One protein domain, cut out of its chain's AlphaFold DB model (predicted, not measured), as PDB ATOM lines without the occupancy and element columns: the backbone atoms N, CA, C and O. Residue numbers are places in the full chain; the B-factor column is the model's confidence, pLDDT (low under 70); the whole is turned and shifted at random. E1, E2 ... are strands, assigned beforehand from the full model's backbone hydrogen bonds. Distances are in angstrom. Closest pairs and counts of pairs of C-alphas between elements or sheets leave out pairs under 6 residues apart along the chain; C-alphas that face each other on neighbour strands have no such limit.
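What this domain is: This is residues 790 to 992 of the 1011 residues of the protein "PA14 domain-containing protein" of Candidatus Thermofonsia Clade 2 bacterium (UniProt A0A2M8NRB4). What does one see first? Two twisted sheets lie face to face as a sandwich, E1, E4, E9, E6, E7 in that order across one and E2, E3, E10, E5, E8, E11 across the other, while an unnamed tail, residues 952 to 992, winds round the outside. What is it made of? The printed part has 203 residues, with eleven named strands, E1 to E11 in order along the chain, and no named helix; both sheets are antiparallel throughout. The class is all strand, though under half of the residues, 85 of 203, are in named elements. How large is it? It is compact, with a radius of gyration of the C-alphas of 15.9 A, and rounded, spanning 46 by 40 by 33 A.

How they stand to each other: How is the sheet that begins with E1 built? E1, residues 813 to 818, is an edge strand beside E4, residues 841 to 847, with N 814 and O 845 2.9 A apart. E9, residues 915 to 921, pairs with E4 through N 919 and O 844, 2.7 A, and with E6, residues 872 to 880, through N 920 and O 875, 2.8 A. E6 forms a hairpin with the edge strand E7, residues 886 to 893, with N 876 and O 889 2.8 A apart. And the other sheet? E2, residues 823 to 828, and E3, residues 831 to 836, form a hairpin, with N 826 and O 833 2.8 A apart; N 832 of E3 is 2.9 A from O 932 of E10, residues 930 to 939. E5, residues 857 to 866, pairs with E10 through N 863 and O 933, 2.8 A, and with E8, residues 897 to 907, through N 860 and O 904, 2.8 A; N 951 of the edge strand E11, residues 947 to 951, is 2.8 A from O 903 of E8. Where do the sheets come close? The closest C-alphas of E7 and E11, Cys 889 and Cys 950, are 5.6 A apart, and those of E1 and E2, Ala 817 and Ile 823, 5.8 A; E4 and E10 are apart.

Where its parts are: Where do the strands begin and end? C-alpha 813, the first of E1, is at (-27.848, 40.643, 39.867), and C-alpha 951, the last of E11, is at (-9.418, 45.410, 25.889). Which are long? E8 measures 29.5 A and bends by 50 degrees at residue 900; E5 measures 29.2 A, and E10, 26.5 A, bends by 58 degrees at residue 933.

The domain as a whole: How far does it reach? The two C-alphas farthest apart, Ser 793 and Gly 926, are 46.4 A apart; the printed part has no cut, and no link is long. Where is confidence low? The mean pLDDT of the printed part is 81.8, with residues 818, 840 and 958 to 992 under 70.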
ATOM      1  N   PRO A 790       0.740  28.063  31.694       86.19
ATOM      2  CA  PRO A 790       0.646  27.670  30.294       86.19
ATOM      3  C   PRO A 790      -0.813  27.383  29.910       86.19
ATOM      4  O   PRO A 790      -1.629  27.007  30.751       86.19
ATOM      5  N   ALA A 791      -1.129  27.511  28.619       87.00
ATOM      6  CA  ALA A 791      -2.455  27.170  28.113       87.00
ATOM      7  C   ALA A 791      -2.803  25.710  28.440       87.00
ATOM      8  O   ALA A 791      -2.033  24.790  28.152       87.00
ATOM      9  N   GLY A 792      -3.972  25.508  29.039       85.44
ATOM     10  CA  GLY A 792      -4.506  24.187  29.328       85.44
ATOM     11  C   GLY A 792      -5.143  23.533  28.101       85.44
ATOM     12  O   GLY A 792      -4.997  23.969  26.959       85.44
ATOM     13  N   SER A 793      -5.901  22.467  28.351       83.06
ATOM     14  CA  SER A 793      -6.725  21.792  27.345       83.06
ATOM     15  C   SER A 793      -8.181  21.743  27.809       83.06
ATOM     16  O   SER A 793      -8.455  21.678  29.007       83.06
ATOM     17  N   GLY A 794      -9.125  21.819  26.873       85.12
ATOM     18  CA  GLY A 794     -10.558  21.770  27.170       85.12
ATOM     19  C   GLY A 794     -11.388  22.675  26.266       85.12
ATOM     20  O   GLY A 794     -10.860  23.541  25.570       85.12
ATOM     21  N   MET A 795     -12.702  22.464  26.284       85.44
ATOM     22  CA  MET A 795     -13.656  23.307  25.563       85.44
ATOM     23  C   MET A 795     -14.025  24.544  26.387       85.44
ATOM     24  O   MET A 795     -14.024  24.510  27.619       85.44
ATOM     25  N   ASN A 796     -14.364  25.631  25.693       87.75
ATOM     26  CA  ASN A 796     -14.916  26.823  26.331       87.75
ATOM     27  C   ASN A 796     -16.298  26.505  26.931       87.75
ATOM     28  O   ASN A 796     -17.035  25.688  26.376       87.75
ATOM     29  N   SER A 797     -16.665  27.149  28.041       87.44
ATOM     30  CA  SER A 797     -18.047  27.084  28.543       87.44
ATOM     31  C   SER A 797     -18.988  27.999  27.744       87.44
ATOM     32  O   SER A 797     -18.529  28.828  26.963       87.44
ATOM     33  N   GLY A 798     -20.301  27.886  27.980       85.12
ATOM     34  CA  GLY A 798     -21.234  28.990  27.710       85.12
ATOM     35  C   GLY A 798     -21.041  30.151  28.697       85.12
ATOM     36  O   GLY A 798     -20.141  30.092  29.549       85.12
ATOM     37  N   SER A 799     -21.890  31.180  28.595       88.62
ATOM     38  CA  SER A 799     -21.916  32.275  29.571       88.62
ATOM     39  C   SER A 799     -22.387  31.752  30.926       88.62
ATOM     40  O   SER A 799     -23.435  31.118  31.027       88.62
ATOM     41  N   LEU A 800     -21.603  32.012  31.969       90.62
ATOM     42  CA  LEU A 800     -21.946  31.715  33.362       90.62
ATOM     43  C   LEU A 800     -22.768  32.836  34.017       90.62
ATOM     44  O   LEU A 800     -23.099  32.738  35.195       90.62
ATOM     45  N   ILE A 801     -23.046  33.904  33.269       90.19
ATOM     46  CA  ILE A 801     -23.860  35.039  33.694       90.19
ATOM     47  C   ILE A 801     -25.308  34.766  33.297       90.19
ATOM     48  O   ILE A 801     -25.579  34.351  32.175       90.19
ATOM     49  N   VAL A 802     -26.224  35.006  34.228       84.69
ATOM     50  CA  VAL A 802     -27.672  34.916  34.064       84.69
ATOM     51  C   VAL A 802     -28.237  36.310  33.825       84.69
ATOM     52  O   VAL A 802     -27.922  37.251  34.563       84.69
ATOM     53  N   ASN A 803     -29.106  36.426  32.819       82.88
ATOM     54  CA  ASN A 803     -29.790  37.657  32.435       82.88
ATOM     55  C   ASN A 803     -28.783  38.798  32.197       82.88
ATOM     56  O   ASN A 803     -28.912  39.898  32.737       82.88
ATOM     57  N   GLY A 804     -27.747  38.511  31.401       83.31
ATOM     58  CA  GLY A 804     -26.659  39.445  31.088       83.31
ATOM     59  C   GLY A 804     -27.081  40.662  30.257       83.31
ATOM     60  O   GLY A 804     -26.306  41.609  30.156       83.31
ATOM     61  N   THR A 805     -28.297  40.640  29.696       87.12
ATOM     62  CA  THR A 805     -28.890  41.711  28.877       87.12
ATOM     63  C   THR A 805     -29.827  42.641  29.647       87.12
ATOM     64  O   THR A 805     -30.471  43.481  29.035       87.12
ATOM     65  N   PHE A 806     -30.053  42.399  30.947       90.38
ATOM     66  CA  PHE A 806     -30.998  43.122  31.822       90.38
ATOM     67  C   PHE A 806     -32.439  43.310  31.288       90.38
ATOM     68  O   PHE A 806     -33.258  43.981  31.925       90.38
ATOM     69  N   SER A 807     -32.809  42.681  30.166       87.44
ATOM     70  CA  SER A 807     -34.101  42.872  29.493       87.44
ATOM     71  C   SER A 807     -35.275  42.376  30.334       87.44
ATOM     72  O   SER A 807     -36.397  42.848  30.167       87.44
ATOM     73  N   ASN A 808     -35.005  41.454  31.264       84.50
ATOM     74  CA  ASN A 808     -35.975  40.887  32.200       84.50
ATOM     75  C   ASN A 808     -35.742  41.346  33.653       84.50
ATOM     76  O   ASN A 808     -36.152  40.663  34.593       84.50
ATOM     77  N   GLY A 809     -35.087  42.491  33.863       88.19
ATOM     78  CA  GLY A 809     -34.872  43.059  35.194       88.19
ATOM     79  C   GLY A 809     -33.510  42.713  35.805       88.19
ATOM     80  O   GLY A 809     -32.536  42.492  35.094       88.19
ATOM     81  N   MET A 810     -33.454  42.663  37.139       88.75
ATOM     82  CA  MET A 810     -32.246  42.406  37.947       88.75
ATOM     83  C   MET A 810     -32.097  40.943  38.390       88.75
ATOM     84  O   MET A 810     -31.369  40.648  39.332       88.75
ATOM     85  N   THR A 811     -32.810  40.005  37.766       85.50
ATOM     86  CA  THR A 811     -32.740  38.588  38.152       85.50
ATOM     87  C   THR A 811     -31.295  38.092  38.080       85.50
ATOM     88  O   THR A 811     -30.676  38.178  37.025       85.50
ATOM     89  N   GLY A 812     -30.766  37.606  39.207       81.69
ATOM     90  CA  GLY A 812     -29.378  37.148  39.355       81.69
ATOM     91  C   GLY A 812     -28.337  38.232  39.639       81.69
ATOM     92  O   GLY A 812     -27.202  37.906  39.973       81.69
ATOM     93  N   TRP A 813     -28.721  39.506  39.596       90.06
ATOM     94  CA  TRP A 813     -27.848  40.643  39.867       90.06
ATOM     95  C   TRP A 813     -28.134  41.264  41.234       90.06
ATOM     96  O   TRP A 813     -29.278  41.318  41.692       90.06
ATOM     97  N   GLY A 814     -27.089  41.776  41.874       88.81
ATOM     98  CA  GLY A 814     -27.165  42.528  43.122       88.81
ATOM     99  C   GLY A 814     -26.514  43.900  42.993       88.81
ATOM    100  O   GLY A 814     -25.627  44.108  42.167       88.81
ATOM    101  N   THR A 815     -26.941  44.833  43.841       88.19
ATOM    102  CA  THR A 815     -26.269  46.123  44.025       88.19
ATOM    103  C   THR A 815     -25.740  46.244  45.442       88.19
ATOM    104  O   THR A 815     -26.429  45.860  46.389       88.19
ATOM    105  N   PHE A 816     -24.559  46.832  45.590       78.88
ATOM    106  CA  PHE A 816     -23.931  47.111  46.876       78.88
ATOM    107  C   PHE A 816     -23.378  48.537  46.891       78.88
ATOM    108  O   PHE A 816     -22.910  49.027  45.868       78.88
ATOM    109  N   ALA A 817     -23.450  49.214  48.033       77.81
ATOM    110  CA  ALA A 817     -22.866  50.534  48.215       77.81
ATOM    111  C   ALA A 817     -22.606  50.802  49.696       77.81
ATOM    112  O   ALA A 817     -23.343  50.300  50.551       77.81
ATOM    113  N   ASP A 818     -21.608  51.631  49.981       68.62
ATOM    114  CA  ASP A 818     -21.327  52.109  51.332       68.62
ATOM    115  C   ASP A 818     -21.230  53.650  51.364       68.62
ATOM    116  O   ASP A 818     -20.364  54.225  50.700       68.62
ATOM    117  N   PRO A 819     -22.125  54.346  52.096       77.62
ATOM    118  CA  PRO A 819     -23.332  53.794  52.721       77.62
ATOM    119  C   PRO A 819     -24.297  53.240  51.661       77.62
ATOM    120  O   PRO A 819     -24.213  53.597  50.492       77.62
ATOM    121  N   ALA A 820     -25.281  52.428  52.056       78.56
ATOM    122  CA  ALA A 820     -26.238  51.820  51.115       78.56
ATOM    123  C   ALA A 820     -26.979  52.835  50.212       78.56
ATOM    124  O   ALA A 820     -27.424  52.491  49.121       78.56
ATOM    125  N   SER A 821     -27.090  54.097  50.642       82.88
ATOM    126  CA  SER A 821     -27.666  55.203  49.865       82.88
ATOM    127  C   SER A 821     -26.736  55.785  48.792       82.88
ATOM    128  O   SER A 821     -27.148  56.689  48.063       82.88
ATOM    129  N   ALA A 822     -25.489  55.319  48.700       82.81
ATOM    130  CA  ALA A 822     -24.476  55.846  47.790       82.81
ATOM    131  C   ALA A 822     -24.647  55.380  46.335       82.81
ATOM    132  O   ALA A 822     -23.958  55.896  45.456       82.81
ATOM    133  N   ILE A 823     -25.572  54.456  46.053       87.44
ATOM    134  CA  ILE A 823     -25.900  54.015  44.692       87.44
ATOM    135  C   ILE A 823     -27.326  54.408  44.310       87.44
ATOM    136  O   ILE A 823     -28.286  54.161  45.036       87.44
ATOM    137  N   THR A 824     -27.468  54.989  43.122       92.69
ATOM    138  CA  THR A 824     -28.760  55.163  42.449       92.69
ATOM    139  C   THR A 824     -28.744  54.343  41.169       92.69
ATOM    140  O   THR A 824     -27.778  54.421  40.412       92.69
ATOM    141  N   SER A 825     -29.790  53.548  40.923       93.50
ATOM    142  CA  SER A 825     -29.863  52.650  39.765       93.50
ATOM    143  C   SER A 825     -31.255  52.577  39.130       93.50
ATOM    144  O   SER A 825     -32.263  52.886  39.769       93.50
ATOM    145  N   ARG A 826     -31.307  52.187  37.853       94.69
ATOM    146  CA  ARG A 826     -32.521  51.877  37.085       94.69
ATOM    147  C   ARG A 826     -32.196  50.947  35.915       94.69
ATOM    148  O   ARG A 826     -31.040  50.788  35.548       94.69
ATOM    149  N   ILE A 827     -33.226  50.401  35.277       94.50
ATOM    150  CA  ILE A 827     -33.097  49.750  33.967       94.50
ATOM    151  C   ILE A 827     -33.764  50.641  32.926       94.50
ATOM    152  O   ILE A 827     -34.906  51.067  33.108       94.50
ATOM    153  N   SER A 828     -33.041  50.954  31.853       92.06
ATOM    154  CA  SER A 828     -33.499  51.854  30.795       92.06
ATOM    155  C   SER A 828     -33.017  51.364  29.434       92.06
ATOM    156  O   SER A 828     -31.819  51.205  29.204       92.06
ATOM    157  N   GLY A 829     -33.961  51.117  28.520       86.31
ATOM    158  CA  GLY A 829     -33.652  50.667  27.159       86.31
ATOM    159  C   GLY A 829     -32.899  49.335  27.099       86.31
ATOM    160  O   GLY A 829     -32.049  49.177  26.233       86.31
ATOM    161  N   GLY A 830     -33.169  48.420  28.038       85.69
ATOM    162  CA  GLY A 830     -32.469  47.136  28.151       85.69
ATOM    163  C   GLY A 830     -31.132  47.202  28.889       85.69
ATOM    164  O   GLY A 830     -30.632  46.170  29.276       85.69
ATOM    165  N   ALA A 831     -30.585  48.381  29.189       93.12
ATOM    166  CA  ALA A 831     -29.323  48.492  29.918       93.12
ATOM    167  C   ALA A 831     -29.550  48.745  31.413       93.12
ATOM    168  O   ALA A 831     -30.481  49.468  31.796       93.12
ATOM    169  N   PHE A 832     -28.657  48.223  32.256       96.12
ATOM    170  CA  PHE A 832     -28.570  48.652  33.645       96.12
ATOM    171  C   PHE A 832     -27.845  49.992  33.722       96.12
ATOM    172  O   PHE A 832     -26.725  50.151  33.232       96.12
ATOM    173  N   GLU A 833     -28.496  50.962  34.347       95.50
ATOM    174  CA  GLU A 833     -27.965  52.295  34.551       95.50
ATOM    175  C   GLU A 833     -27.763  52.537  36.041       95.50
ATOM    176  O   GLU A 833     -28.689  52.368  36.831       95.50
ATOM    177  N   PHE A 834     -26.571  52.974  36.437       94.50
ATOM    178  CA  PHE A 834     -26.303  53.363  37.822       94.50
ATOM    179  C   PHE A 834     -25.308  54.510  37.910       94.50
ATOM    180  O   PHE A 834     -24.643  54.832  36.927       94.50
ATOM    181  N   TYR A 835     -25.232  55.151  39.071       89.94
ATOM    182  CA  TYR A 835     -24.179  56.100  39.422       89.94
ATOM    183  C   TYR A 835     -24.022  56.210  40.936       89.94
ATOM    184  O   TYR A 835     -24.895  55.794  41.707       89.94
ATOM    185  N   ARG A 836     -22.886  56.781  41.341       85.94
ATOM    186  CA  ARG A 836     -22.507  56.963  42.735       85.94
ATOM    187  C   ARG A 836     -22.836  58.383  43.197       85.94
ATOM    188  O   ARG A 836     -22.362  59.352  42.606       85.94
ATOM    189  N   THR A 837     -23.649  58.508  44.243       82.00
ATOM    190  CA  THR A 837     -24.091  59.790  44.831       82.00
ATOM    191  C   THR A 837     -23.142  60.330  45.909       82.00
ATOM    192  O   THR A 837     -23.292  61.473  46.330       82.00
ATOM    193  N   GLY A 838     -22.181  59.521  46.366       75.12
ATOM    194  CA  GLY A 838     -21.243  59.813  47.454       75.12
ATOM    195  C   GLY A 838     -20.623  58.515  47.986       75.12
ATOM    196  O   GLY A 838     -20.531  57.551  47.235       75.12
ATOM    197  N   GLY A 839     -20.223  58.456  49.259       70.94
ATOM    198  CA  GLY A 839     -19.787  57.202  49.900       70.94
ATOM    199  C   GLY A 839     -18.396  56.708  49.496       70.94
ATOM    200  O   GLY A 839     -17.672  57.427  48.811       70.94
ATOM    201  N   SER A 840     -18.020  55.510  49.945       68.19
ATOM    202  CA  SER A 840     -16.763  54.816  49.623       68.19
ATOM    203  C   SER A 840     -16.889  53.929  48.385       68.19
ATOM    204  O   SER A 840     -15.919  53.849  47.642       68.19
ATOM    205  N   SER A 841     -18.072  53.354  48.120       72.69
ATOM    206  CA  SER A 841     -18.294  52.412  47.012       72.69
ATOM    207  C   SER A 841     -19.727  52.422  46.460       72.69
ATOM    208  O   SER A 841     -20.688  52.765  47.153       72.69
ATOM    209  N   ALA A 842     -19.871  52.024  45.192       81.94
ATOM    210  CA  ALA A 842     -21.145  51.728  44.530       81.94
ATOM    211  C   ALA A 842     -20.923  50.687  43.418       81.94
ATOM    212  O   ALA A 842     -20.155  50.919  42.481       81.94
ATOM    213  N   VAL A 843     -21.591  49.541  43.528       85.69
ATOM    214  CA  VAL A 843     -21.245  48.304  42.823       85.69
ATOM    215  C   VAL A 843     -22.486  47.623  42.261       85.69
ATOM    216  O   VAL A 843     -23.488  47.461  42.960       85.69
ATOM    217  N   LEU A 844     -22.391  47.166  41.014       91.94
ATOM    218  CA  LEU A 844     -23.255  46.142  40.430       91.94
ATOM    219  C   LEU A 844     -22.480  44.826  40.398       91.94
ATOM    220  O   LEU A 844     -21.367  44.799  39.880       91.94
ATOM    221  N   LEU A 845     -23.048  43.735  40.900       90.56
ATOM    222  CA  LEU A 845     -22.363  42.445  40.924       90.56
ATOM    223  C   LEU A 845     -23.267  41.277  40.546       90.56
ATOM    224  O   LEU A 845     -24.485  41.319  40.737       90.56
ATOM    225  N   GLN A 846     -22.640  40.208  40.062       90.12
ATOM    226  CA  GLN A 846     -23.272  38.912  39.894       90.12
ATOM    227  C   GLN A 846     -22.366  37.780  40.383       90.12
ATOM    228  O   GLN A 846     -21.189  37.682  40.033       90.12
ATOM    229  N   ASN A 847     -22.981  36.885  41.150       88.06
ATOM    230  CA  ASN A 847     -22.437  35.607  41.577       88.06
ATOM    231  C   ASN A 847     -22.900  34.513  40.599       88.06
ATOM    232  O   ASN A 847     -24.099  34.380  40.361       88.06
ATOM    233  N   THR A 848     -21.969  33.717  40.069       88.25
ATOM    234  CA  THR A 848     -22.284  32.665  39.081       88.25
ATOM    235  C   THR A 848     -22.578  31.289  39.686       88.25
ATOM    236  O   THR A 848     -23.051  30.394  38.989       88.25
ATOM    237  N   GLY A 849     -22.247  31.069  40.961       85.62
ATOM    238  CA  GLY A 849     -22.284  29.760  41.617       85.62
ATOM    239  C   GLY A 849     -21.215  28.772  41.126       85.62
ATOM    240  O   GLY A 849     -21.179  27.634  41.594       85.62
ATOM    241  N   ALA A 850     -20.352  29.164  40.183       89.31
ATOM    242  CA  ALA A 850     -19.386  28.272  39.553       89.31
ATOM    243  C   ALA A 850     -18.031  28.293  40.274       89.31
ATOM    244  O   ALA A 850     -17.408  29.342  40.411       89.31
ATOM    245  N   ALA A 851     -17.529  27.121  40.667       91.69
ATOM    246  CA  ALA A 851     -16.175  26.971  41.201       91.69
ATOM    247  C   ALA A 851     -15.135  26.867  40.074       91.69
ATOM    248  O   ALA A 851     -15.356  26.160  39.081       91.69
ATOM    249  N   PHE A 852     -13.981  27.520  40.242       93.69
ATOM    250  CA  PHE A 852     -12.861  27.480  39.294       93.69
ATOM    251  C   PHE A 852     -11.627  26.837  39.930       93.69
ATOM    252  O   PHE A 852     -11.267  27.125  41.068       93.69
ATOM    253  N   ALA A 853     -10.941  25.975  39.178       92.62
ATOM    254  CA  ALA A 853      -9.627  25.474  39.576       92.62
ATOM    255  C   ALA A 853      -8.577  26.596  39.503       92.62
ATOM    256  O   ALA A 853      -8.779  27.561  38.772       92.62
ATOM    257  N   SER A 854      -7.455  26.456  40.219       92.31
ATOM    258  CA  SER A 854      -6.280  27.326  40.039       92.31
ATOM    259  C   SER A 854      -5.669  27.123  38.645       92.31
ATOM    260  O   SER A 854      -5.682  26.010  38.115       92.31
ATOM    261  N   GLY A 855      -5.145  28.194  38.055       91.56
ATOM    262  CA  GLY A 855      -4.539  28.211  36.726       91.56
ATOM    263  C   GLY A 855      -5.546  28.257  35.574       91.56
ATOM    264  O   GLY A 855      -5.167  28.052  34.423       91.56
ATOM    265  N   LEU A 856      -6.832  28.490  35.851       94.19
ATOM    266  CA  LEU A 856      -7.876  28.516  34.832       94.19
ATOM    267  C   LEU A 856      -7.957  29.894  34.174       94.19
ATOM    268  O   LEU A 856      -8.293  30.877  34.831       94.19
ATOM    269  N   SER A 857      -7.740  29.944  32.861       95.19
ATOM    270  CA  SER A 857      -7.989  31.133  32.044       95.19
ATOM    271  C   SER A 857      -9.492  31.411  31.909       95.19
ATOM    272  O   SER A 857     -10.291  30.522  31.590       95.19
ATOM    273  N   VAL A 858      -9.874  32.667  32.124       94.75
ATOM    274  CA  VAL A 858     -11.248  33.177  32.102       94.75
ATOM    275  C   VAL A 858     -11.341  34.409  31.205       94.75
ATOM    276  O   VAL A 858     -10.397  35.192  31.087       94.75
ATOM    277  N   GLU A 859     -12.486  34.579  30.553       94.38
ATOM    278  CA  GLU A 859     -12.790  35.747  29.729       94.38
ATOM    279  C   GLU A 859     -14.161  36.296  30.110       94.38
ATOM    280  O   GLU A 859     -15.140  35.551  30.141       94.38
ATOM    281  N   ALA A 860     -14.226  37.594  30.376       94.94
ATOM    282  CA  ALA A 860     -15.465  38.336  30.507       94.94
ATOM    283  C   ALA A 860     -15.635  39.274  29.311       94.94
ATOM    284  O   ALA A 860     -14.686  39.956  28.915       94.94
ATOM    285  N   GLN A 861     -16.838  39.312  28.749       93.25
ATOM    286  CA  GLN A 861     -17.236  40.273  27.720       93.25
ATOM    287  C   GLN A 861     -18.412  41.079  28.251       93.25
ATOM    288  O   GLN A 861     -19.279  40.520  28.918       93.25
ATOM    289  N   PHE A 862     -18.418  42.386  28.024       94.75
ATOM    290  CA  PHE A 862     -19.470  43.268  28.522       94.75
ATOM    291  C   PHE A 862     -19.503  44.566  27.727       94.75
ATOM    292  O   PHE A 862     -18.488  45.005  27.180       94.75
ATOM    293  N   GLN A 863     -20.664  45.209  27.685       94.31
ATOM    294  CA  GLN A 863     -20.813  46.537  27.112       94.31
ATOM    295  C   GLN A 863     -20.827  47.597  28.197       94.31
ATOM    296  O   GLN A 863     -21.568  47.487  29.170       94.31
ATOM    297  N   LEU A 864     -20.031  48.645  27.995       96.44
ATOM    298  CA  LEU A 864     -19.988  49.818  28.864       96.44
ATOM    299  C   LEU A 864     -20.329  51.069  28.062       96.44
ATOM    300  O   LEU A 864     -19.918  51.198  26.909       96.44
ATOM    301  N   GLY A 865     -21.054  51.996  28.682       95.75
ATOM    302  CA  GLY A 865     -21.386  53.302  28.119       95.75
ATOM    303  C   GLY A 865     -21.521  54.374  29.199       95.75
ATOM    304  O   GLY A 865     -21.609  54.074  30.392       95.75
ATOM    305  N   ASN A 866     -21.550  55.633  28.778       94.62
ATOM    306  CA  ASN A 866     -21.658  56.795  29.656       94.62
ATOM    307  C   ASN A 866     -22.645  57.802  29.058       94.62
ATOM    308  O   ASN A 866     -22.366  58.396  28.023       94.62
ATOM    309  N   SER A 867     -23.798  58.004  29.699       92.56
ATOM    310  CA  SER A 867     -24.804  58.979  29.245       92.56
ATOM    311  C   SER A 867     -24.697  60.343  29.925       92.56
ATOM    312  O   SER A 867     -25.593  61.173  29.767       92.56
ATOM    313  N   SER A 868     -23.641  60.589  30.704       89.62
ATOM    314  CA  SER A 868     -23.398  61.897  31.306       89.62
ATOM    315  C   SER A 868     -22.491  62.770  30.434       89.62
ATOM    316  O   SER A 868     -21.768  62.298  29.555       89.62
ATOM    317  N   ALA A 869     -22.507  64.071  30.728       86.25
ATOM    318  CA  ALA A 869     -21.589  65.049  30.151       86.25
ATOM    319  C   ALA A 869     -20.188  65.030  30.800       86.25
ATOM    320  O   ALA A 869     -19.311  65.786  30.385       86.25
ATOM    321  N   VAL A 870     -19.970  64.187  31.811       84.56
ATOM    322  CA  VAL A 870     -18.723  64.091  32.578       84.56
ATOM    323  C   VAL A 870     -18.041  62.771  32.240       84.56
ATOM    324  O   VAL A 870     -18.694  61.745  32.068       84.56
ATOM    325  N   ARG A 871     -16.713  62.781  32.113       86.44
ATOM    326  CA  ARG A 871     -15.934  61.555  31.903       86.44
ATOM    327  C   ARG A 871     -16.088  60.658  33.132       86.44
ATOM    328  O   ARG A 871     -16.013  61.151  34.251       86.44
ATOM    329  N   LYS A 872     -16.271  59.355  32.938       85.69
ATOM    330  CA  LYS A 872     -16.458  58.405  34.042       85.69
ATOM    331  C   LYS A 872     -15.399  57.309  34.020       85.69
ATOM    332  O   LYS A 872     -14.964  56.895  32.948       85.69
ATOM    333  N   ARG A 873     -15.016  56.811  35.196       87.94
ATOM    334  CA  ARG A 873     -14.143  55.643  35.355       87.94
ATOM    335  C   ARG A 873     -14.913  54.498  35.991       87.94
ATOM    336  O   ARG A 873     -15.581  54.686  37.007       87.94
ATOM    337  N   ILE A 874     -14.788  53.315  35.412       88.44
ATOM    338  CA  ILE A 874     -15.412  52.092  35.917       88.44
ATOM    339  C   ILE A 874     -14.355  51.012  36.103       88.44
ATOM    340  O   ILE A 874     -13.500  50.806  35.239       88.44
ATOM    341  N   THR A 875     -14.407  50.331  37.244       89.00
ATOM    342  CA  THR A 875     -13.494  49.230  37.564       89.00
ATOM    343  C   THR A 875     -14.268  47.921  37.571       89.00
ATOM    344  O   THR A 875     -15.276  47.791  38.259       89.00
ATOM    345  N   VAL A 876     -13.811  46.957  36.781       91.88
ATOM    346  CA  VAL A 876     -14.388  45.621  36.661       91.88
ATOM    347  C   VAL A 876     -13.466  44.633  37.360       91.88
ATOM    348  O   VAL A 876     -12.260  44.611  37.104       91.88
ATOM    349  N   ILE A 877     -14.031  43.829  38.255       90.88
ATOM    350  CA  ILE A 877     -13.297  42.848  39.050       90.88
ATOM    351  C   ILE A 877     -13.881  41.466  38.786       90.88
ATOM    352  O   ILE A 877     -15.089  41.266  38.917       90.88
ATOM    353  N   LEU A 878     -13.013  40.514  38.453       93.12
ATOM    354  CA  LEU A 878     -13.323  39.087  38.494       93.12
ATOM    355  C   LEU A 878     -12.698  38.522  39.762       93.12
ATOM    356  O   LEU A 878     -11.499  38.708  39.962       93.12
ATOM    357  N   HIS A 879     -13.474  37.870  40.621       90.69
ATOM    358  CA  HIS A 879     -12.964  37.420  41.916       90.69
ATOM    359  C   HIS A 879     -13.627  36.144  42.424       90.69
ATOM    360  O   HIS A 879     -14.720  35.762  41.995       90.69
ATOM    361  N   ASP A 880     -12.948  35.503  43.375       88.31
ATOM    362  CA  ASP A 880     -13.546  34.482  44.223       88.31
ATOM    363  C   ASP A 880     -14.562  35.107  45.194       88.31
ATOM    364  O   ASP A 880     -14.383  36.228  45.673       88.31
ATOM    365  N   GLY A 881     -15.605  34.358  45.546       78.44
ATOM    366  CA  GLY A 881     -16.621  34.783  46.507       78.44
ATOM    367  C   GLY A 881     -16.064  35.072  47.907       78.44
ATOM    368  O   GLY A 881     -16.646  35.878  48.628       78.44
ATOM    369  N   ALA A 882     -14.932  34.465  48.287       77.88
ATOM    370  CA  ALA A 882     -14.213  34.779  49.522       77.88
ATOM    371  C   ALA A 882     -13.066  35.789  49.321       77.88
ATOM    372  O   ALA A 882     -12.331  36.056  50.268       77.88
ATOM    373  N   TRP A 883     -12.905  36.336  48.108       76.00
ATOM    374  CA  TRP A 883     -11.910  37.348  47.723       76.00
ATOM    375  C   TRP A 883     -10.437  36.974  47.933       76.00
ATOM    376  O   TRP A 883      -9.554  37.820  47.790       76.00
ATOM    377  N   GLY A 884     -10.136  35.705  48.217       76.94
ATOM    378  CA  GLY A 884      -8.755  35.227  48.340       76.94
ATOM    379  C   GLY A 884      -7.959  35.315  47.031       76.94
ATOM    380  O   GLY A 884      -6.734  35.157  47.033       76.94
ATOM    381  N   ASP A 885      -8.651  35.558  45.917       87.25
ATOM    382  CA  ASP A 885      -8.086  35.780  44.598       87.25
ATOM    383  C   ASP A 885      -8.996  36.678  43.745       87.25
ATOM    384  O   ASP A 885     -10.223  36.620  43.855       87.25
ATOM    385  N   LEU A 886      -8.378  37.515  42.911       88.06
ATOM    386  CA  LEU A 886      -9.062  38.461  42.033       88.06
ATOM    387  C   LEU A 886      -8.161  38.951  40.893       88.06
ATOM    388  O   LEU A 886      -6.933  38.945  41.014       88.06
ATOM    389  N   ALA A 887      -8.794  39.454  39.837       89.94
ATOM    390  CA  ALA A 887      -8.193  40.196  38.734       89.94
ATOM    391  C   ALA A 887      -8.979  41.492  38.482       89.94
ATOM    392  O   ALA A 887     -10.172  41.568  38.782       89.94
ATOM    393  N   VAL A 888      -8.319  42.510  37.920       88.50
ATOM    394  CA  VAL A 888      -8.864  43.876  37.819       88.50
ATOM    395  C   VAL A 888      -8.648  44.451  36.427       88.50
ATOM    396  O   VAL A 888      -7.537  44.395  35.905       88.50
ATOM    397  N   CYS A 889      -9.684  45.082  35.880       91.12
ATOM    398  CA  CYS A 889      -9.587  45.990  34.743       91.12
ATOM    399  C   CYS A 889     -10.251  47.327  35.067       91.12
ATOM    400  O   CYS A 889     -11.309  47.364  35.685       91.12
ATOM    401  N   SER A 890      -9.649  48.432  34.631       88.62
ATOM    402  CA  SER A 890     -10.222  49.773  34.780       88.62
ATOM    403  C   SER A 890     -10.358  50.425  33.411       88.62
ATOM    404  O   SER A 890      -9.444  50.324  32.590       88.62
ATOM    405  N   PHE A 891     -11.499  51.066  33.163       89.94
ATOM    406  CA  PHE A 891     -11.831  51.673  31.878       89.94
ATOM    407  C   PHE A 891     -12.294  53.115  32.059       89.94
ATOM    408  O   PHE A 891     -13.054  53.435  32.978       89.94
ATOM    409  N   TRP A 892     -11.862  53.968  31.133       88.94
ATOM    410  CA  TRP A 892     -12.349  55.333  30.990       88.94
ATOM    411  C   TRP A 892     -13.469  55.388  29.957       88.94
ATOM    412  O   TRP A 892     -13.326  54.884  28.846       88.94
ATOM    413  N   LEU A 893     -14.575  56.028  30.324       90.69
ATOM    414  CA  LEU A 893     -15.738  56.242  29.474       90.69
ATOM    415  C   LEU A 893     -15.885  57.741  29.206       90.69
ATOM    416  O   LEU A 893     -16.205  58.524  30.108       90.69
ATOM    417  N   GLU A 894     -15.654  58.149  27.960       89.88
ATOM    418  CA  GLU A 894     -15.808  59.547  27.555       89.88
ATOM    419  C   GLU A 894     -17.279  60.005  27.652       89.88
ATOM    420  O   GLU A 894     -18.194  59.168  27.611       89.88
ATOM    421  N   PRO A 895     -17.541  61.315  27.815       92.12
ATOM    422  CA  PRO A 895     -18.898  61.853  27.880       92.12
ATOM    423  C   PRO A 895     -19.783  61.411  26.711       92.12
ATOM    424  O   PRO A 895     -19.355  61.436  25.559       92.12
ATOM    425  N   ASN A 896     -21.041  61.078  26.999       92.44
ATOM    426  CA  ASN A 896     -22.063  60.704  26.009       92.44
ATOM    427  C   ASN A 896     -21.693  59.513  25.099       92.44
ATOM    428  O   ASN A 896     -22.208  59.393  23.985       92.44
ATOM    429  N   THR A 897     -20.813  58.621  25.554       92.88
ATOM    430  CA  THR A 897     -20.420  57.434  24.787       92.88
ATOM    431  C   THR A 897     -21.509  56.360  24.853       92.88
ATOM    432  O   THR A 897     -21.994  55.997  25.929       92.88
ATOM    433  N   ALA A 898     -21.893  55.826  23.691       94.38
ATOM    434  CA  ALA A 898     -22.820  54.701  23.589       94.38
ATOM    435  C   ALA A 898     -22.240  53.418  24.217       94.38
ATOM    436  O   ALA A 898     -21.047  53.332  24.495       94.38
ATOM    437  N   LEU A 899     -23.097  52.414  24.428       93.75
ATOM    438  CA  LEU A 899     -22.654  51.080  24.835       93.75
ATOM    439  C   LEU A 899     -21.683  50.518  23.790       93.75
ATOM    440  O   LEU A 899     -22.006  50.467  22.603       93.75
ATOM    441  N   ALA A 900     -20.502  50.109  24.240       93.12
ATOM    442  CA  ALA A 900     -19.461  49.545  23.394       93.12
ATOM    443  C   ALA A 900     -18.821  48.323  24.058       93.12
ATOM    444  O   ALA A 900     -18.709  48.258  25.284       93.12
ATOM    445  N   ASN A 901     -18.389  47.361  23.239       91.31
ATOM    446  CA  ASN A 901     -17.842  46.089  23.704       91.31
ATOM    447  C   ASN A 901     -16.459  46.252  24.340       91.31
ATOM    448  O   ASN A 901     -15.546  46.826  23.745       91.31
ATOM    449  N   HIS A 902     -16.309  45.676  25.525       93.94
ATOM    450  CA  HIS A 902     -15.067  45.554  26.270       93.94
ATOM    451  C   HIS A 902     -14.824  44.078  26.586       93.94
ATOM    452  O   HIS A 902     -15.766  43.293  26.736       93.94
ATOM    453  N   VAL A 903     -13.552  43.695  26.688       94.56
ATOM    454  CA  VAL A 903     -13.163  42.322  27.031       94.56
ATOM    455  C   VAL A 903     -12.123  42.356  28.139       94.56
ATOM    456  O   VAL A 903     -11.154  43.108  28.075       94.56
ATOM    457  N   MET A 904     -12.302  41.505  29.140       95.50
ATOM    458  CA  MET A 904     -11.330  41.251  30.194       95.50
ATOM    459  C   MET A 904     -10.908  39.787  30.129       95.50
ATOM    460  O   MET A 904     -11.752  38.894  30.165       95.50
ATOM    461  N   ARG A 905      -9.604  39.527  30.044       95.12
ATOM    462  CA  ARG A 905      -9.035  38.175  30.130       95.12
ATOM    463  C   ARG A 905      -8.107  38.098  31.325       95.12
ATOM    464  O   ARG A 905      -7.262  38.970  31.497       95.12
ATOM    465  N   ALA A 906      -8.255  37.055  32.124       95.50
ATOM    466  CA  ALA A 906      -7.436  36.823  33.305       95.50
ATOM    467  C   ALA A 906      -7.306  35.320  33.568       95.50
ATOM    468  O   ALA A 906      -7.893  34.502  32.859       95.50
ATOM    469  N   PHE A 907      -6.558  34.950  34.597       94.81
ATOM    470  CA  PHE A 907      -6.490  33.576  35.074       94.81
ATOM    471  C   PHE A 907      -6.628  33.536  36.592       94.81
ATOM    472  O   PHE A 907      -6.268  34.487  37.287       94.81
ATOM    473  N   THR A 908      -7.153  32.430  37.106       93.88
ATOM    474  CA  THR A 908      -7.187  32.176  38.545       93.88
ATOM    475  C   THR A 908      -5.792  31.789  39.026       93.88
ATOM    476  O   THR A 908      -5.114  30.940  38.449       93.88
ATOM    477  N   THR A 909      -5.337  32.396  40.105       91.69
ATOM    478  CA  THR A 909      -4.045  32.084  40.733       91.69
ATOM    479  C   THR A 909      -4.229  31.163  41.944       91.69
ATOM    480  O   THR A 909      -3.315  30.434  42.329       91.69
ATOM    481  N   GLN A 910      -5.435  31.128  42.516       91.25
ATOM    482  CA  GLN A 910      -5.896  30.158  43.512       91.25
ATOM    483  C   GLN A 910      -7.245  29.565  43.079       91.25
ATOM    484  O   GLN A 910      -7.903  30.124  42.203       91.25
ATOM    485  N   PRO A 911      -7.676  28.425  43.644       93.62
ATOM    486  CA  PRO A 911      -9.016  27.911  43.390       93.62
ATOM    487  C   PRO A 911     -10.080  28.910  43.856       93.62
ATOM    488  O   PRO A 911      -9.981  29.439  44.962       93.62
ATOM    489  N   TRP A 912     -11.100  29.142  43.034       93.38
ATOM    490  CA  TRP A 912     -12.262  29.938  43.417       93.38
ATOM    491  C   TRP A 912     -13.367  28.996  43.872       93.38
ATOM    492  O   TRP A 912     -13.777  28.094  43.137       93.38
ATOM    493  N   THR A 913     -13.859  29.225  45.081       90.81
ATOM    494  CA  THR A 913     -15.063  28.588  45.616       90.81
ATOM    495  C   THR A 913     -16.287  28.968  44.798       90.81
ATOM    496  O   THR A 913     -17.187  28.149  44.616       90.81
ATOM    497  N   ASN A 914     -16.304  30.202  44.290       89.06
ATOM    498  CA  ASN A 914     -17.416  30.743  43.539       89.06
ATOM    499  C   ASN A 914     -16.984  31.969  42.727       89.06
ATOM    500  O   ASN A 914     -16.486  32.932  43.302       89.06
ATOM    501  N   ALA A 915     -17.189  31.957  41.413       91.38
ATOM    502  CA  ALA A 915     -16.793  33.047  40.535       91.38
ATOM    503  C   ALA A 915     -17.805  34.197  40.531       91.38
ATOM    504  O   ALA A 915     -19.009  33.991  40.337       91.38
ATOM    505  N   HIS A 916     -17.294  35.409  40.727       90.38
ATOM    506  CA  HIS A 916     -18.055  36.655  40.748       90.38
ATOM    507  C   HIS A 916     -17.508  37.635  39.707       90.38
ATOM    508  O   HIS A 916     -16.308  37.650  39.416       90.38
ATOM    509  N   ILE A 917     -18.402  38.468  39.173       93.25
ATOM    510  CA  ILE A 917     -18.057  39.676  38.421       93.25
ATOM    511  C   ILE A 917     -18.692  40.888  39.099       93.25
ATOM    512  O   ILE A 917     -19.882  40.874  39.416       93.25
ATOM    513  N   SER A 918     -17.896  41.935  39.293       90.94
ATOM    514  CA  SER A 918     -18.309  43.163  39.972       90.94
ATOM    515  C   SER A 918     -17.900  44.396  39.170       90.94
ATOM    516  O   SER A 918     -16.779  44.474  38.673       90.94
ATOM    517  N   PHE A 919     -18.805  45.366  39.060       92.44
ATOM    518  CA  PHE A 919     -18.650  46.629  38.341       92.44
ATOM    519  C   PHE A 919     -18.765  47.794  39.320       92.44
ATOM    520  O   PHE A 919     -19.846  48.091  39.829       92.44
ATOM    521  N   TYR A 920     -17.648  48.466  39.555       87.06
ATOM    522  CA  TYR A 920     -17.504  49.560  40.505       87.06
ATOM    523  C   TYR A 920     -17.579  50.910  39.799       87.06
ATOM    524  O   TYR A 920     -16.754  51.208  38.929       87.06
ATOM    525  N   ALA A 921     -18.520  51.758  40.217       86.50
ATOM    526  CA  ALA A 921     -18.573  53.159  39.811       86.50
ATOM    527  C   ALA A 921     -17.461  53.947  40.519       86.50
ATOM    528  O   ALA A 921     -17.660  54.487  41.607       86.50
ATOM    529  N   SER A 922     -16.280  54.008  39.898       79.88
ATOM    530  CA  SER A 922     -15.095  54.621  40.505       79.88
ATOM    531  C   SER A 922     -15.174  56.151  40.572       79.88
ATOM    532  O   SER A 922     -14.537  56.748  41.432       79.88
ATOM    533  N   SER A 923     -15.945  56.806  39.698       78.50
ATOM    534  CA  SER A 923     -16.213  58.251  39.789       78.50
ATOM    535  C   SER A 923     -17.469  58.542  40.619       78.50
ATOM    536  O   SER A 923     -18.529  57.968  40.353       78.50
ATOM    537  N   ALA A 924     -17.351  59.481  41.564       73.00
ATOM    538  CA  ALA A 924     -18.412  59.946  42.463       73.00
ATOM    539  C   ALA A 924     -18.905  61.355  42.080       73.00
ATOM    540  O   ALA A 924     -18.778  62.302  42.848       73.00
ATOM    541  N   ASP A 925     -19.434  61.507  40.866       72.56
ATOM    542  CA  ASP A 925     -19.867  62.802  40.316       72.56
ATOM    543  C   ASP A 925     -21.314  63.185  40.673       72.56
ATOM    544  O   ASP A 925     -21.786  64.259  40.301       72.56
ATOM    545  N   GLY A 926     -22.035  62.323  41.395       75.50
ATOM    546  CA  GLY A 926     -23.367  62.623  41.917       75.50
ATOM    547  C   GLY A 926     -24.485  62.688  40.873       75.50
ATOM    548  O   GLY A 926     -25.643  62.859  41.258       75.50
ATOM    549  N   ALA A 927     -24.185  62.539  39.577       75.62
ATOM    550  CA  ALA A 927     -25.170  62.622  38.502       75.62
ATOM    551  C   ALA A 927     -24.730  61.939  37.188       75.62
ATOM    552  O   ALA A 927     -23.555  61.876  36.824       75.62
ATOM    553  N   GLY A 928     -25.727  61.491  36.415       83.81
ATOM    554  CA  GLY A 928     -25.550  60.893  35.089       83.81
ATOM    555  C   GLY A 928     -25.069  59.442  35.131       83.81
ATOM    556  O   GLY A 928     -24.395  59.029  36.067       83.81
ATOM    557  N   TRP A 929     -25.425  58.646  34.124       93.25
ATOM    558  CA  TRP A 929     -25.428  57.190  34.266       93.25
ATOM    559  C   TRP A 929     -24.221  56.511  33.620       93.25
ATOM    560  O   TRP A 929     -23.917  56.742  32.446       93.25
ATOM    561  N   TYR A 930     -23.588  55.609  34.372       95.06
ATOM    562  CA  TYR A 930     -22.907  54.458  33.780       95.06
ATOM    563  C   TYR A 930     -23.967  53.554  33.161       95.06
ATOM    564  O   TYR A 930     -25.039  53.392  33.745       95.06
ATOM    565  N   ARG A 931     -23.674  52.959  32.007       96.44
ATOM    566  CA  ARG A 931     -24.554  52.005  31.325       96.44
ATOM    567  C   ARG A 931     -23.818  50.683  31.167       96.44
ATOM    568  O   ARG A 931     -22.686  50.692  30.685       96.44
ATOM    569  N   ILE A 932     -24.453  49.586  31.560       96.56
ATOM    570  CA  ILE A 932     -23.923  48.225  31.436       96.56
ATOM    571  C   ILE A 932     -24.953  47.354  30.725       96.56
ATOM    572  O   ILE A 932     -26.143  47.420  31.041       96.56
ATOM    573  N   ASP A 933     -24.490  46.549  29.776       93.69
ATOM    574  CA  ASP A 933     -25.315  45.570  29.068       93.69
ATOM    575  C   ASP A 933     -24.459  44.398  28.548       93.69
ATOM    576  O   ASP A 933     -23.226  44.455  28.593       93.69
ATOM    577  N   ASN A 934     -25.102  43.346  28.043       91.19
ATOM    578  CA  ASN A 934     -24.495  42.200  27.355       91.19
ATOM    579  C   ASN A 934     -23.296  41.584  28.099       91.19
ATOM    580  O   ASN A 934     -22.231  41.371  27.518       91.19
ATOM    581  N   VAL A 935     -23.457  41.320  29.399       92.94
ATOM    582  CA  VAL A 935     -22.390  40.761  30.239       92.94
ATOM    583  C   VAL A 935     -22.333  39.237  30.122       92.94
ATOM    584  O   VAL A 935     -23.331  38.550  30.315       92.94
ATOM    585  N   ALA A 936     -21.139  38.700  29.884       91.94
ATOM    586  CA  ALA A 936     -20.847  37.274  29.848       91.94
ATOM    587  C   ALA A 936     -19.540  36.963  30.587       91.94
ATOM    588  O   ALA A 936     -18.585  37.736  30.526       91.94
ATOM    589  N   LEU A 937     -19.480  35.799  31.242       93.25
ATOM    590  CA  LEU A 937     -18.278  35.257  31.886       93.25
ATOM    591  C   LEU A 937     -18.075  33.813  31.433       93.25
ATOM    592  O   LEU A 937     -18.970  32.982  31.574       93.25
ATOM    593  N   ILE A 938     -16.905  33.512  30.880       91.44
ATOM    594  CA  ILE A 938     -16.638  32.274  30.148       91.44
ATOM    595  C   ILE A 938     -15.330  31.653  30.642       91.44
ATOM    596  O   ILE A 938     -14.300  32.322  30.747       91.44
ATOM    597  N   ARG A 939     -15.334  30.336  30.874       92.69
ATOM    598  CA  ARG A 939     -14.102  29.562  31.084       92.69
ATOM    599  C   ARG A 939     -13.434  29.294  29.745       92.69
ATOM    600  O   ARG A 939     -14.081  28.802  28.818       92.69
ATOM    601  N   ARG A 940     -12.138  29.575  29.651       91.62
ATOM    602  CA  ARG A 940     -11.353  29.500  28.414       91.62
ATOM    603  C   ARG A 940     -10.064  28.697  28.634       91.62
ATOM    604  O   ARG A 940      -8.984  29.244  28.465       91.62
ATOM    605  N   PRO A 941     -10.131  27.401  28.985       91.88
ATOM    606  CA  PRO A 941      -8.962  26.633  29.433       91.88
ATOM    607  C   PRO A 941      -7.807  26.571  28.415       91.88
ATOM    608  O   PRO A 941      -6.656  26.499  28.826       91.88
ATOM    609  N   ALA A 942      -8.091  26.636  27.109       91.38
ATOM    610  CA  ALA A 942      -7.076  26.648  26.048       91.38
ATOM    611  C   ALA A 942      -6.559  28.056  25.673       91.38
ATOM    612  O   ALA A 942      -5.725  28.193  24.778       91.38
ATOM    613  N   LEU A 943      -7.069  29.118  26.304       91.12
ATOM    614  CA  LEU A 943      -6.627  30.487  26.053       91.12
ATOM    615  C   LEU A 943      -5.283  30.728  26.744       91.12
ATOM    616  O   LEU A 943      -5.205  30.780  27.972       91.12
ATOM    617  N   ALA A 944      -4.241  30.894  25.930       90.06
ATOM    618  CA  ALA A 944      -2.935  31.326  26.394       90.06
ATOM    619  C   ALA A 944      -3.012  32.787  26.848       90.06
ATOM    620  O   ALA A 944      -3.424  33.657  26.077       90.06
ATOM    621  N   LEU A 945      -2.599  33.039  28.084       92.00
ATOM    622  CA  LEU A 945      -2.483  34.371  28.658       92.00
ATOM    623  C   LEU A 945      -1.063  34.551  29.183       92.00
ATOM    624  O   LEU A 945      -0.374  33.582  29.482       92.00
ATOM    625  N   THR A 946      -0.628  35.801  29.269       91.69
ATOM    626  CA  THR A 946       0.634  36.172  29.925       91.69
ATOM    627  C   THR A 946       0.383  36.957  31.210       91.69
ATOM    628  O   THR A 946       1.300  37.584  31.730       91.69
ATOM    629  N   GLY A 947      -0.873  37.048  31.661       93.69
ATOM    630  CA  GLY A 947      -1.294  38.074  32.602       93.69
ATOM    631  C   GLY A 947      -2.790  38.389  32.569       93.69
ATOM    632  O   GLY A 947      -3.594  37.579  32.106       93.69
ATOM    633  N   THR A 948      -3.133  39.593  33.031       95.12
ATOM    634  CA  THR A 948      -4.472  40.187  32.871       95.12
ATOM    635  C   THR A 948      -4.464  41.156  31.692       95.12
ATOM    636  O   THR A 948      -3.628  42.057  31.644       95.12
ATOM    637  N   ASP A 949      -5.391  40.989  30.754       94.56
ATOM    638  CA  ASP A 949      -5.582  41.891  29.619       94.56
ATOM    639  C   ASP A 949      -6.951  42.580  29.691       94.56
ATOM    640  O   ASP A 949      -7.985  41.919  29.828       94.56
ATOM    641  N   CYS A 950      -6.955  43.897  29.499       94.56
ATOM    642  CA  CYS A 950      -8.144  44.740  29.434       94.56
ATOM    643  C   CYS A 950      -8.230  45.372  28.043       94.56
ATOM    644  O   CYS A 950      -7.393  46.198  27.673       94.56
ATOM    645  N   TYR A 951      -9.234  44.982  27.269       93.19
ATOM    646  CA  TYR A 951      -9.418  45.410  25.889       93.19
ATOM    647  C   TYR A 951     -10.532  46.449  25.792       93.19
ATOM    648  O   TYR A 951     -11.655  46.220  26.249       93.19
ATOM    649  N   MET A 952     -10.209  47.572  25.155       89.44
ATOM    650  CA  MET A 952     -11.152  48.637  24.823       89.44
ATOM    651  C   MET A 952     -11.821  48.382  23.456       89.44
ATOM    652  O   MET A 952     -11.337  47.549  22.670       89.44
ATOM    653  N   PRO A 953     -12.919  49.098  23.139       87.31
ATOM    654  CA  PRO A 953     -13.542  49.046  21.824       87.31
ATOM    655  C   PRO A 953     -12.525  49.328  20.710       87.31
ATOM    656  O   PRO A 953     -11.703  50.236  20.816       87.31
ATOM    657  N   GLY A 954     -12.572  48.542  19.631       79.69
ATOM    658  CA  GLY A 954     -11.644  48.684  18.499       79.69
ATOM    659  C   GLY A 954     -10.293  47.976  18.665       79.69
ATOM    660  O   GLY A 954      -9.449  48.074  17.781       79.69
ATOM    661  N   SER A 955     -10.092  47.206  19.739       80.38
ATOM    662  CA  SER A 955      -8.868  46.415  19.975       80.38
ATOM    663  C   SER A 955      -8.617  45.263  18.990       80.38
ATOM    664  O   SER A 955      -7.541  44.666  19.018       80.38
ATOM    665  N   GLY A 956      -9.588  44.935  18.132       75.50
ATOM    666  CA  GLY A 956      -9.497  43.838  17.162       75.50
ATOM    667  C   GLY A 956      -9.721  42.443  17.757       75.50
ATOM    668  O   GLY A 956      -9.664  41.454  17.027       75.50
ATOM    669  N   VAL A 957     -10.000  42.336  19.061       80.69
ATOM    670  CA  VAL A 957     -10.453  41.078  19.667       80.69
ATOM    671  C   VAL A 957     -11.857  40.772  19.158       80.69
ATOM    672  O   VAL A 957     -12.746  41.614  19.257       80.69
ATOM    673  N   ALA A 958     -12.040  39.578  18.590       65.19
ATOM    674  CA  ALA A 958     -13.318  39.160  18.032       65.19
ATOM    675  C   ALA A 958     -14.426  39.214  19.095       65.19
ATOM    676  O   ALA A 958     -14.325  38.562  20.137       65.19
ATOM    677  N   GLU A 959     -15.485  39.965  18.788       61.75
ATOM    678  CA  GLU A 959     -16.769  39.860  19.469       61.75
ATOM    679  C   GLU A 959     -17.263  38.426  19.284       61.75
ATOM    680  O   GLU A 959     -17.399  37.939  18.156       61.75
ATOM    681  N   LEU A 960     -17.435  37.702  20.386       57.41
ATOM    682  CA  LEU A 960     -17.997  36.365  20.293       57.41
ATOM    683  C   LEU A 960     -19.504  36.517  20.070       57.41
ATOM    684  O   LEU A 960     -20.143  37.364  20.690       57.41
ATOM    685  N   ALA A 961     -20.074  35.713  19.169       53.47
ATOM    686  CA  ALA A 961     -21.521  35.668  18.980       53.47
ATOM    687  C   ALA A 961     -22.213  35.445  20.335       53.47
ATOM    688  O   ALA A 961     -21.691  34.684  21.150       53.47
ATOM    689  N   ALA A 962     -23.360  36.102  20.556       54.41
ATOM    690  CA  ALA A 962     -24.125  36.037  21.800       54.41
ATOM    691  C   ALA A 962     -24.175  34.599  22.340       54.41
ATOM    692  O   ALA A 962     -24.801  33.721  21.741       54.41
ATOM    693  N   PHE A 963     -23.471  34.344  23.445       56.94
ATOM    694  CA  PHE A 963     -23.576  33.054  24.106       56.94
ATOM    695  C   PHE A 963     -24.930  33.012  24.801       56.94
ATOM    696  O   PHE A 963     -25.217  33.924  25.574       56.94
ATOM    697  N   PRO A 964     -25.758  31.985  24.561       60.03
ATOM    698  CA  PRO A 964     -26.930  31.792  25.394       60.03
ATOM    699  C   PRO A 964     -26.473  31.643  26.850       60.03
ATOM    700  O   PRO A 964     -25.496  30.931  27.126       60.03
ATOM    701  N   ASP A 965     -27.161  32.340  27.756       64.12
ATOM    702  CA  ASP A 965     -26.983  32.181  29.198       64.12
ATOM    703  C   ASP A 965     -27.085  30.691  29.539       64.12
ATOM    704  O   ASP A 965     -27.979  29.984  29.061       64.12
ATOM    705  N   ALA A 966     -26.157  30.182  30.344       60.47
ATOM    706  CA  ALA A 966     -26.297  28.830  30.854       60.47
ATOM    707  C   ALA A 966     -27.513  28.765  31.800       60.47
ATOM    708  O   ALA A 966     -27.679  29.627  32.664       60.47
ATOM    709  N   GLU A 967     -28.344  27.725  31.676       54.50
ATOM    710  CA  GLU A 967     -29.401  27.424  32.654       54.50
ATOM    711  C   GLU A 967     -28.759  26.967  33.976       54.50
ATOM    712  O   GLU A 967     -28.578  25.777  34.234       54.50
ATOM    713  N   ILE A 968     -28.352  27.927  34.808       60.12
ATOM    714  CA  ILE A 968     -27.729  27.683  36.112       60.12
ATOM    715  C   ILE A 968     -28.735  28.033  37.212       60.12
ATOM    716  O   ILE A 968     -29.324  29.113  37.222       60.12
ATOM    717  N   ALA A 969     -28.920  27.121  38.171       55.34
ATOM    718  CA  ALA A 969     -29.680  27.400  39.385       55.34
ATOM    719  C   ALA A 969     -28.871  28.346  40.285       55.34
ATOM    720  O   ALA A 969     -27.870  27.947  40.881       55.34
ATOM    721  N   LEU A 970     -29.298  29.606  40.362       59.34
ATOM    722  CA  LEU A 970     -28.608  30.627  41.141       59.34
ATOM    723  C   LEU A 970     -28.768  30.385  42.652       59.34
ATOM    724  O   LEU A 970     -29.893  30.176  43.121       59.34
ATOM    725  N   PRO A 971     -27.687  30.464  43.446       58.72
ATOM    726  CA  PRO A 971     -27.813  30.547  44.895       58.72
ATOM    727  C   PRO A 971     -28.469  31.886  45.299       58.72
ATOM    728  O   PRO A 971     -28.247  32.901  44.635       58.72
ATOM    729  N   PRO A 972     -29.268  31.935  46.384       53.19
ATOM    730  CA  PRO A 972     -29.850  33.187  46.863       53.19
ATOM    731  C   PRO A 972     -28.755  34.177  47.288       53.19
ATOM    732  O   PRO A 972     -27.868  33.835  48.071       53.19
ATOM    733  N   LEU A 973     -28.847  35.422  46.809       53.12
ATOM    734  CA  LEU A 973     -28.039  36.542  47.300       53.12
ATOM    735  C   LEU A 973     -28.503  36.883  48.726       53.12
ATOM    736  O   LEU A 973     -29.503  37.575  48.916       53.12
ATOM    737  N   LEU A 974     -27.830  36.347  49.748       45.34
ATOM    738  CA  LEU A 974     -28.130  36.671  51.144       45.34
ATOM    739  C   LEU A 974     -27.564  38.064  51.492       45.34
ATOM    740  O   LEU A 974     -26.359  38.269  51.332       45.34
ATOM    741  N   PRO A 975     -28.369  38.996  52.049       41.78
ATOM    742  CA  PRO A 975     -27.905  40.329  52.466       41.78
ATOM    743  C   PRO A 975     -26.756  40.304  53.485       41.78
ATOM    744  O   PRO A 975     -26.028  41.278  53.629       41.78
ATOM    745  N   THR A 976     -26.600  39.192  54.208       38.59
ATOM    746  CA  THR A 976     -25.629  38.992  55.293       38.59
ATOM    747  C   THR A 976     -24.354  38.249  54.875       38.59
ATOM    748  O   THR A 976     -23.484  38.052  55.717       38.59
ATOM    749  N   GLN A 977     -24.218  37.835  53.609       41.28
ATOM    750  CA  GLN A 977     -23.028  37.136  53.083       41.28
ATOM    751  C   GLN A 977     -22.199  37.969  52.095       41.28
ATOM    752  O   GLN A 977     -21.352  37.419  51.396       41.28
ATOM    753  N   MET A 978     -22.429  39.277  52.002       45.78
ATOM    754  CA  MET A 978     -21.750  40.113  51.009       45.78
ATOM    755  C   MET A 978     -20.536  40.790  51.646       45.78
ATOM    756  O   MET A 978     -20.724  41.650  52.509       45.78
ATOM    757  N   PRO A 979     -19.296  40.397  51.298       44.59
ATOM    758  CA  PRO A 979     -18.129  40.980  51.923       44.59
ATOM    759  C   PRO A 979     -17.934  42.374  51.338       44.59
ATOM    760  O   PRO A 979     -17.921  42.557  50.121       44.59
ATOM    761  N   TYR A 980     -17.751  43.338  52.232       48.25
ATOM    762  CA  TYR A 980     -16.833  44.453  52.031       48.25
ATOM    763  C   TYR A 980     -15.643  44.001  51.175       48.25
ATOM    764  O   TYR A 980     -15.162  42.883  51.384       48.25
ATOM    765  N   ALA A 981     -15.196  44.815  50.218       43.28
ATOM    766  CA  ALA A 981     -14.005  44.488  49.447       43.28
ATOM    767  C   ALA A 981     -12.863  44.274  50.463       43.28
ATOM    768  O   ALA A 981     -12.509  45.209  51.175       43.28
ATOM    769  N   PRO A 982     -12.379  43.040  50.674       45.84
ATOM    770  CA  PRO A 982     -11.532  42.768  51.817       45.84
ATOM    771  C   PRO A 982     -10.135  43.306  51.569       45.84
ATOM    772  O   PRO A 982      -9.792  43.734  50.465       45.84
ATOM    773  N   GLU A 983      -9.337  43.247  52.628       42.06
ATOM    774  CA  GLU A 983      -7.995  43.796  52.677       42.06
ATOM    775  C   GLU A 983      -7.182  43.477  51.417       42.06
ATOM    776  O   GLU A 983      -6.885  42.323  51.092       42.06
ATOM    777  N   GLY A 984      -6.862  44.538  50.679       38.88
ATOM    778  CA  GLY A 984      -6.326  44.452  49.336       38.88
ATOM    779  C   GLY A 984      -7.359  44.147  48.250       38.88
ATOM    780  O   GLY A 984      -7.177  43.188  47.506       38.88
ATOM    781  N   ALA A 985      -8.333  45.041  48.048       41.50
ATOM    782  CA  ALA A 985      -9.066  45.289  46.793       41.50
ATOM    783  C   ALA A 985      -8.476  46.526  46.055       41.50
ATOM    784  O   ALA A 985      -7.737  47.294  46.674       41.50
ATOM    785  N   PRO A 986      -8.553  46.659  44.710       43.81
ATOM    786  CA  PRO A 986      -7.905  47.779  44.000       43.81
ATOM    787  C   PRO A 986      -8.492  49.142  44.430       43.81
ATOM    788  O   PRO A 986      -9.668  49.203  44.776       43.81
ATOM    789  N   PRO A 987      -7.710  50.237  44.396       46.91
ATOM    790  CA  PRO A 987      -8.126  51.521  44.951       46.91
ATOM    791  C   PRO A 987      -9.258  52.186  44.153       46.91
ATOM    792  O   PRO A 987      -9.125  52.449  42.952       46.91
ATOM    793  N   GLU A 988     -10.349  52.531  44.841       49.72
ATOM    794  CA  GLU A 988     -11.359  53.466  44.346       49.72
ATOM    795  C   GLU A 988     -10.828  54.897  44.515       49.72
ATOM    796  O   GLU A 988     -10.630  55.376  45.625       49.72
ATOM    797  N   LEU A 989     -10.555  55.576  43.398       44.25
ATOM    798  CA  LEU A 989     -10.082  56.969  43.381       44.25
ATOM    799  C   LEU A 989     -11.181  57.843  42.763       44.25
ATOM    800  O   LEU A 989     -11.557  57.567  41.612       44.25
ATOM    801  N   PRO A 990     -11.701  58.849  43.487       40.66
ATOM    802  CA  PRO A 990     -12.618  59.824  42.913       40.66
ATOM    803  C   PRO A 990     -11.914  60.666  41.838       40.66
ATOM    804  O   PRO A 990     -10.695  60.810  41.835       40.66
ATOM    805  N   LEU A 991     -12.694  61.193  40.890       35.19
ATOM    806  CA  LEU A 991     -12.220  62.183  39.921       35.19
ATOM    807  C   LEU A 991     -12.177  63.555  40.596       35.19
ATOM    808  O   LEU A 991     -13.221  64.027  41.051       35.19
ATOM    809  N   LEU A 992     -11.022  64.220  40.563       32.22
ATOM    810  CA  LEU A 992     -10.939  65.662  40.765       32.22
ATOM    811  C   LEU A 992     -11.695  66.355  39.627       32.22
ATOM    812  O   LEU A 992     -11.194  66.491  38.514       32.22
TER     813      LEU A 992